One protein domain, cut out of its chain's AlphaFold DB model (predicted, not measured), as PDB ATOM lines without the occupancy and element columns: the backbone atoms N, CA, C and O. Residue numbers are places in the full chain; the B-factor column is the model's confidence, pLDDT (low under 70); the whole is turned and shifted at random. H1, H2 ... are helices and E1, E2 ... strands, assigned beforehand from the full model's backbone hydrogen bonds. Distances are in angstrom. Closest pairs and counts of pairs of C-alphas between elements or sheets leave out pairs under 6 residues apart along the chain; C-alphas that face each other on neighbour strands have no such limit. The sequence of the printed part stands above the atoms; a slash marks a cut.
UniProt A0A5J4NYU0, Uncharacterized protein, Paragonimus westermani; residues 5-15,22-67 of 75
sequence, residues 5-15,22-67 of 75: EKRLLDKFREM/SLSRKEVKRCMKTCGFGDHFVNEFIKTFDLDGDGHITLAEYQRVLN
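Overview. This is residues 5 to 15 and 22 to 67 of the 75 residues of an uncharacterized protein of Paragonimus westermani (UniProt A0A5J4NYU0). Two pairs of crossed helices, H1 with H4 and H2 with H3, lie at the two ends of the domain, and a very short antiparallel strand pair, E1 and E2, lies between them. H3 also meets H4 near residues 49 and 62, and H1 meets H2 by a thin contact at Met 15. The printed part has 57 residues with four named helices and two named strands, in the order H1, E1, H2, H3, E2, H4, and the class is mostly helix. It is compact, with a radius of gyration of the C-alphas of 10.8 A, and the C-alphas span 29 by 22 by 17 A.

Arrangement. Begin at the sheet, where E1, residues 22 to 24, and E2, residues 56 to 58, are antiparallel neighbours at 163 degrees. Look there for N 23 and O 57, 2.8 A apart, and N 57 and O 23, 2.9 A apart, both within hydrogen-bond range. H2, residues 25 to 34, touches H3, residues 39 to 49, at a steep tilt of 51 degrees, opposite ways; their closest C-alphas are those of Lys 29 and Val 42, 5.7 A apart. H3 touches H4, residues 59 to 65, about perpendicular at 88 degrees, with the closest C-alphas, Phe 49 and Tyr 62, 6.1 A apart. H1, residues 5 to 15, touches H4 about perpendicular at 76 degrees; the closest C-alphas are those of Phe 12 and Leu 59, 7.5 A apart. H1 and H2 only just touch, with 3 pairs of C-alphas within 8 A, the closest being those of Met 15 and Glu 27 at 6.8 A. H1 and H3 are apart, as are H2 and H4. In H1, H2, H3 and H4 every O i to N i+4 pair is within hydrogen-bond range.

Along the chain. Find C-alpha 22 at (-21.374, 26.421, 193.582), where E1 begins; E1 and E2 each run 6.1 A from first to last C-alpha. From C-alpha 5 at (-33.667, 26.106, 200.283), H1 runs 15.2 A. H2 runs 14.0 A and H3 15.4 A. H4 runs 10.1 A and ends at C-alpha 65, at (-22.781, 26.398, 207.932).

Size, cuts and confidence. The C-alphas farthest apart are those of Lys 6 and His 40, at 29.5 A. Residues 16 to 21 are cut out, and C-alphas 15 and 22 stand 9.2 A apart across the cut between H1 and E1. Of the links that are printed whole, E1 to H2, H2 to H3 and E2 to H4 are tight, and H3 to E2 is short. The mean pLDDT of the printed part is 80.1, and residue 67 is under 70.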
ATOM      1  N   GLU A   5     -34.356  26.514 201.510       71.12
ATOM      2  CA  GLU A   5     -33.667  26.106 200.283       71.12
ATOM      3  C   GLU A   5     -33.794  27.130 199.145       71.12
ATOM      4  O   GLU A   5     -32.814  27.462 198.487       71.12
ATOM      5  N   LYS A   6     -34.993  27.686 198.948       75.25
ATOM      6  CA  LYS A   6     -35.292  28.654 197.893       75.25
ATOM      7  C   LYS A   6     -34.676  30.017 198.201       75.25
ATOM      8  O   LYS A   6     -34.127  30.647 197.304       75.25
ATOM      9  N   ARG A   7     -34.715  30.453 199.465       76.31
ATOM     10  CA  ARG A   7     -34.082  31.706 199.912       76.31
ATOM     11  C   ARG A   7     -32.559  31.627 199.813       76.31
ATOM     12  O   ARG A   7     -31.916  32.609 199.445       76.31
ATOM     13  N   LEU A   8     -31.995  30.460 200.109       74.62
ATOM     14  CA  LEU A   8     -30.574  30.175 199.942       74.62
ATOM     15  C   LEU A   8     -30.192  30.145 198.475       74.62
ATOM     16  O   LEU A   8     -29.226  30.800 198.120       74.62
ATOM     17  N   LEU A   9     -30.970  29.464 197.632       76.88
ATOM     18  CA  LEU A   9     -30.744  29.395 196.191       76.88
ATOM     19  C   LEU A   9     -30.781  30.778 195.535       76.88
ATOM     20  O   LEU A   9     -29.972  31.046 194.653       76.88
ATOM     21  N   ASP A  10     -31.673  31.663 195.980       82.69
ATOM     22  CA  ASP A  10     -31.748  33.044 195.490       82.69
ATOM     23  C   ASP A  10     -30.492  33.842 195.881       82.69
ATOM     24  O   ASP A  10     -29.844  34.457 195.033       82.69
ATOM     25  N   LYS A  11     -30.062  33.722 197.147       78.69
ATOM     26  CA  LYS A  11     -28.808  34.314 197.647       78.69
ATOM     27  C   LYS A  11     -27.575  33.754 196.936       78.69
ATOM     28  O   LYS A  11     -26.626  34.483 196.671       78.69
ATOM     29  N   PHE A  12     -27.594  32.455 196.653       78.88
ATOM     30  CA  PHE A  12     -26.521  31.758 195.963       78.88
ATOM     31  C   PHE A  12     -26.426  32.228 194.527       78.88
ATOM     32  O   PHE A  12     -25.349  32.613 194.111       78.88
ATOM     33  N   ARG A  13     -27.547  32.283 193.803       80.94
ATOM     34  CA  ARG A  13     -27.608  32.785 192.424       80.94
ATOM     35  C   ARG A  13     -27.192  34.241 192.289       80.94
ATOM     36  O   ARG A  13     -26.655  34.621 191.257       80.94
ATOM     37  N   GLU A  14     -27.432  35.061 193.306       82.25
ATOM     38  CA  GLU A  14     -26.941  36.441 193.312       82.25
ATOM     39  C   GLU A  14     -25.401  36.497 193.347       82.25
ATOM     40  O   GLU A  14     -24.791  37.402 192.772       82.25
ATOM     41  N   MET A  15     -24.766  35.506 193.982       79.06
ATOM     42  CA  MET A  15     -23.310  35.398 194.093       79.06
ATOM     43  C   MET A  15     -22.663  34.530 192.988       79.06
ATOM     44  O   MET A  15     -21.554  34.851 192.556       79.06
ATOM     45  N   SER A  22     -22.404  26.382 192.539       83.75
ATOM     46  CA  SER A  22     -21.374  26.421 193.582       83.75
ATOM     47  C   SER A  22     -20.680  27.783 193.577       83.75
ATOM     48  O   SER A  22     -20.427  28.336 192.517       83.75
ATOM     49  N   LEU A  23     -20.340  28.338 194.740       86.06
ATOM     50  CA  LEU A  23     -19.588  29.589 194.811       86.06
ATOM     51  C   LEU A  23     -18.100  29.305 194.787       86.06
ATOM     52  O   LEU A  23     -17.483  28.967 195.797       86.06
ATOM     53  N   SER A  24     -17.508  29.513 193.622       86.00
ATOM     54  CA  SER A  24     -16.075  29.358 193.448       86.00
ATOM     55  C   SER A  24     -15.320  30.441 194.205       86.00
ATOM     56  O   SER A  24     -15.738  31.605 194.264       86.00
ATOM     57  N   ARG A  25     -14.093  30.136 194.628       84.06
ATOM     58  CA  ARG A  25     -13.174  31.139 195.186       84.06
ATOM     59  C   ARG A  25     -13.041  32.406 194.352       84.06
ATOM     60  O   ARG A  25     -12.891  33.497 194.891       84.06
ATOM     61  N   LYS A  26     -13.101  32.275 193.027       84.81
ATOM     62  CA  LYS A  26     -13.048  33.403 192.088       84.81
ATOM     63  C   LYS A  26     -14.291  34.294 192.158       84.81
ATOM     64  O   LYS A  26     -14.159  35.505 191.991       84.81
ATOM     65  N   GLU A  27     -15.463  33.720 192.396       87.38
ATOM     66  CA  GLU A  27     -16.746  34.429 192.453       87.38
ATOM     67  C   GLU A  27     -16.901  35.149 193.783       87.38
ATOM     68  O   GLU A  27     -17.106  36.363 193.793       87.38
ATOM     69  N   VAL A  28     -16.626  34.453 194.890       84.19
ATOM     70  CA  VAL A  28     -16.552  35.063 196.226       84.19
ATOM     71  C   VAL A  28     -15.522  36.192 196.228       84.19
ATOM     72  O   VAL A  28     -15.819  37.304 196.666       84.19
ATOM     73  N   LYS A  29     -14.335  35.957 195.650       84.31
ATOM     74  CA  LYS A  29     -13.299  36.987 195.492       84.31
ATOM     75  C   LYS A  29     -13.789  38.186 194.698       84.31
ATOM     76  O   LYS A  29     -13.491  39.318 195.065       84.31
ATOM     77  N   ARG A  30     -14.517  37.963 193.606       84.06
ATOM     78  CA  ARG A  30     -15.040  39.042 192.762       84.06
ATOM     79  C   ARG A  30     -16.099  39.857 193.500       84.06
ATOM     80  O   ARG A  30     -16.012  41.084 193.474       84.06
ATOM     81  N   CYS A  31     -17.047  39.206 194.171       80.44
ATOM     82  CA  CYS A  31     -18.068  39.875 194.979       80.44
ATOM     83  C   CYS A  31     -17.442  40.672 196.127       80.44
ATOM     84  O   CYS A  31     -17.672  41.873 196.231       80.44
ATOM     85  N   MET A  32     -16.556  40.057 196.909       79.94
ATOM     86  CA  MET A  32     -15.840  40.721 198.007       79.94
ATOM     87  C   MET A  32     -15.010  41.908 197.519       79.94
ATOM     88  O   MET A  32     -15.087  42.985 198.101       79.94
ATOM     89  N   LYS A  33     -14.299  41.762 196.393       80.44
ATOM     90  CA  LYS A  33     -13.540  42.861 195.784       80.44
ATOM     91  C   LYS A  33     -14.448  43.994 195.299       80.44
ATOM     92  O   LYS A  33     -14.068  45.155 195.400       80.44
ATOM     93  N   THR A  34     -15.643  43.669 194.806       78.25
ATOM     94  CA  THR A  34     -16.661  44.657 194.399       78.25
ATOM     95  C   THR A  34     -17.219  45.408 195.608       78.25
ATOM     96  O   THR A  34     -17.457  46.608 195.528       78.25
ATOM     97  N   CYS A  35     -17.347  44.732 196.749       72.69
ATOM     98  CA  CYS A  35     -17.733  45.329 198.026       72.69
ATOM     99  C   CYS A  35     -16.575  46.033 198.766       72.69
ATOM    100  O   CYS A  35     -16.802  46.599 199.831       72.69
ATOM    101  N   GLY A  36     -15.350  46.020 198.226       79.06
ATOM    102  CA  GLY A  36     -14.181  46.674 198.830       79.06
ATOM    103  C   GLY A  36     -13.454  45.854 199.902       79.06
ATOM    104  O   GLY A  36     -12.566  46.379 200.570       79.06
ATOM    105  N   PHE A  37     -13.785  44.572 200.061       75.75
ATOM    106  CA  PHE A  37     -13.083  43.662 200.965       75.75
ATOM    107  C   PHE A  37     -11.857  43.039 200.284       75.75
ATOM    108  O   PHE A  37     -11.874  42.689 199.102       75.75
ATOM    109  N   GLY A  38     -10.768  42.908 201.045       76.75
ATOM    110  CA  GLY A  38      -9.512  42.330 200.566       76.75
ATOM    111  C   GLY A  38      -9.535  40.801 200.481       76.75
ATOM    112  O   GLY A  38     -10.319  40.127 201.147       76.75
ATOM    113  N   ASP A  39      -8.600  40.244 199.710       78.38
ATOM    114  CA  ASP A  39      -8.403  38.799 199.511       78.38
ATOM    115  C   ASP A  39      -8.291  37.971 200.802       78.38
ATOM    116  O   ASP A  39      -8.610  36.783 200.803       78.38
ATOM    117  N   HIS A  40      -7.852  38.586 201.903       80.69
ATOM    118  CA  HIS A  40      -7.774  37.934 203.208       80.69
ATOM    119  C   HIS A  40      -9.155  37.477 203.700       80.69
ATOM    120  O   HIS A  40      -9.324  36.313 204.054       80.69
ATOM    121  N   PHE A  41     -10.158  38.358 203.625       78.69
ATOM    122  CA  PHE A  41     -11.531  38.054 204.035       78.69
ATOM    123  C   PHE A  41     -12.161  36.973 203.163       78.69
ATOM    124  O   PHE A  41     -12.879  36.121 203.664       78.69
ATOM    125  N   VAL A  42     -11.844  36.959 201.867       81.62
ATOM    126  CA  VAL A  42     -12.296  35.905 200.948       81.62
ATOM    127  C   VAL A  42     -11.767  34.546 201.384       81.62
ATOM    128  O   VAL A  42     -12.492  33.561 201.370       81.62
ATOM    129  N   ASN A  43     -10.485  34.484 201.739       82.12
ATOM    130  CA  ASN A  43      -9.841  33.237 202.119       82.12
ATOM    131  C   ASN A  43     -10.386  32.701 203.448       82.12
ATOM    132  O   ASN A  43     -10.575  31.498 203.590       82.12
ATOM    133  N   GLU A  44     -10.655  33.598 204.395       82.38
ATOM    134  CA  GLU A  44     -11.261  33.272 205.686       82.38
ATOM    135  C   GLU A  44     -12.727  32.844 205.533       82.38
ATOM    136  O   GLU A  44     -13.143  31.844 206.115       82.38
ATOM    137  N   PHE A  45     -13.481  33.533 204.670       80.00
ATOM    138  CA  PHE A  45     -14.855  33.178 204.323       80.00
ATOM    139  C   PHE A  45     -14.922  31.790 203.693       80.00
ATOM    140  O   PHE A  45     -15.662  30.941 204.169       80.00
ATOM    141  N   ILE A  46     -14.098  31.527 202.677       82.75
ATOM    142  CA  ILE A  46     -14.053  30.209 202.039       82.75
ATOM    143  C   ILE A  46     -13.658  29.168 203.064       82.75
ATOM    144  O   ILE A  46     -14.438  28.269 203.275       82.75
ATOM    145  N   LYS A  47     -12.571  29.336 203.823       82.31
ATOM    146  CA  LYS A  47     -12.199  28.368 204.871       82.31
ATOM    147  C   LYS A  47     -13.290  28.063 205.901       82.31
ATOM    148  O   LYS A  47     -13.234  27.013 206.529       82.31
ATOM    149  N   THR A  48     -14.195  29.003 206.150       81.44
ATOM    150  CA  THR A  48     -15.281  28.826 207.119       81.44
ATOM    151  C   THR A  48     -16.468  28.088 206.504       81.44
ATOM    152  O   THR A  48     -17.157  27.351 207.204       81.44
ATOM    153  N   PHE A  49     -16.720  28.302 205.212       79.88
ATOM    154  CA  PHE A  49     -17.881  27.763 204.508       79.88
ATOM    155  C   PHE A  49     -17.590  26.507 203.673       79.88
ATOM    156  O   PHE A  49     -18.493  25.704 203.485       79.88
ATOM    157  N   ASP A  50     -16.363  26.366 203.185       84.62
ATOM    158  CA  ASP A  50     -15.797  25.237 202.443       84.62
ATOM    159  C   ASP A  50     -15.340  24.182 203.456       84.62
ATOM    160  O   ASP A  50     -14.304  24.323 204.118       84.62
ATOM    161  N   LEU A  51     -16.186  23.175 203.653       80.50
ATOM    162  CA  LEU A  51     -15.989  22.113 204.633       80.50
ATOM    163  C   LEU A  51     -15.168  20.967 204.043       80.50
ATOM    164  O   LEU A  51     -14.488  20.266 204.800       80.50
ATOM    165  N   ASP A  52     -15.249  20.756 202.729       82.06
ATOM    166  CA  ASP A  52     -14.506  19.703 202.038       82.06
ATOM    167  C   ASP A  52     -13.120  20.150 201.533       82.06
ATOM    168  O   ASP A  52     -12.212  19.321 201.392       82.06
ATOM    169  N   GLY A  53     -12.904  21.459 201.410       80.31
ATOM    170  CA  GLY A  53     -11.626  22.070 201.075       80.31
ATOM    171  C   GLY A  53     -11.317  22.105 199.577       80.31
ATOM    172  O   GLY A  53     -10.147  22.303 199.221       80.31
ATOM    173  N   ASP A  54     -12.298  21.901 198.693       83.38
ATOM    174  CA  ASP A  54     -12.110  21.974 197.239       83.38
ATOM    175  C   ASP A  54     -11.999  23.416 196.703       83.38
ATOM    176  O   ASP A  54     -11.634  23.632 195.539       83.38
ATOM    177  N   GLY A  55     -12.252  24.420 197.547       81.12
ATOM    178  CA  GLY A  55     -12.234  25.831 197.187       81.12
ATOM    179  C   GLY A  55     -13.519  26.338 196.525       81.12
ATOM    180  O   GLY A  55     -13.501  27.457 195.981       81.12
ATOM    181  N   HIS A  56     -14.605  25.563 196.570       84.25
ATOM    182  CA  HIS A  56     -15.937  25.924 196.102       84.25
ATOM    183  C   HIS A  56     -16.947  25.688 197.218       84.25
ATOM    184  O   HIS A  56     -17.085  24.603 197.744       84.25
ATOM    185  N   ILE A  57     -17.728  26.709 197.550       86.38
ATOM    186  CA  ILE A  57     -18.788  26.533 198.536       86.38
ATOM    187  C   ILE A  57     -19.997  25.983 197.793       86.38
ATOM    188  O   ILE A  57     -20.600  26.678 196.969       86.38
ATOM    189  N   THR A  58     -20.365  24.742 198.063       85.31
ATOM    190  CA  THR A  58     -21.573  24.142 197.504       85.31
ATOM    191  C   THR A  58     -22.813  24.564 198.292       85.31
ATOM    192  O   THR A  58     -22.755  24.975 199.454       85.31
ATOM    193  N   LEU A  59     -23.984  24.444 197.663       79.06
ATOM    194  CA  LEU A  59     -25.259  24.787 198.301       79.06
ATOM    195  C   LEU A  59     -25.497  23.980 199.594       79.06
ATOM    196  O   LEU A  59     -26.063  24.499 200.556       79.06
ATOM    197  N   ALA A  60     -25.023  22.730 199.622       79.50
ATOM    198  CA  ALA A  60     -25.113  21.833 200.770       79.50
ATOM    199  C   ALA A  60     -24.218  22.283 201.935       79.50
ATOM    200  O   ALA A  60     -24.655  22.279 203.088       79.50
ATOM    201  N   GLU A  61     -22.986  22.710 201.657       83.56
ATOM    202  CA  GLU A  61     -22.076  23.223 202.686       83.56
ATOM    203  C   GLU A  61     -22.566  24.554 203.246       83.56
ATOM    204  O   GLU A  61     -22.611  24.747 204.462       83.56
ATOM    205  N   TYR A  62     -23.055  25.435 202.376       78.94
ATOM    206  CA  TYR A  62     -23.626  26.710 202.789       78.94
ATOM    207  C   TYR A  62     -24.851  26.537 203.699       78.94
ATOM    208  O   TYR A  62     -24.973  27.209 204.725       78.94
ATOM    209  N   GLN A  63     -25.736  25.591 203.369       77.12
ATOM    210  CA  GLN A  63     -26.871  25.197 204.214       77.12
ATOM    211  C   GLN A  63     -26.439  24.669 205.580       77.12
ATOM    212  O   GLN A  63     -27.093  24.937 206.593       77.12
ATOM    213  N   ARG A  64     -25.339  23.915 205.604       77.38
ATOM    214  CA  ARG A  64     -24.792  23.311 206.814       77.38
ATOM    215  C   ARG A  64     -24.166  24.351 207.736       77.38
ATOM    216  O   ARG A  64     -24.414  24.313 208.935       77.38
ATOM    217  N   VAL A  65     -23.436  25.314 207.178       75.12
ATOM    218  CA  VAL A  65     -22.781  26.398 207.932       75.12
ATOM    219  C   VAL A  65     -23.797  27.401 208.472       75.12
ATOM    220  O   VAL A  65     -23.677  27.853 209.608       75.12
ATOM    221  N   LEU A  66     -24.851  27.702 207.710       70.19
ATOM    222  CA  LEU A  66     -25.956  28.544 208.183       70.19
ATOM    223  C   LEU A  66     -26.877  27.840 209.194       70.19
ATOM    224  O   LEU A  66     -27.866  28.433 209.623       70.19
ATOM    225  N   ASN A  67     -26.545  26.603 209.594       63.56
ATOM    226  CA  ASN A  67     -27.255  25.802 210.595       63.56
ATOM    227  C   ASN A  67     -28.755  25.637 210.282       63.56
ATOM    228  O   ASN A  67     -29.596  25.544 211.174       63.56
TER     229      ASN A  67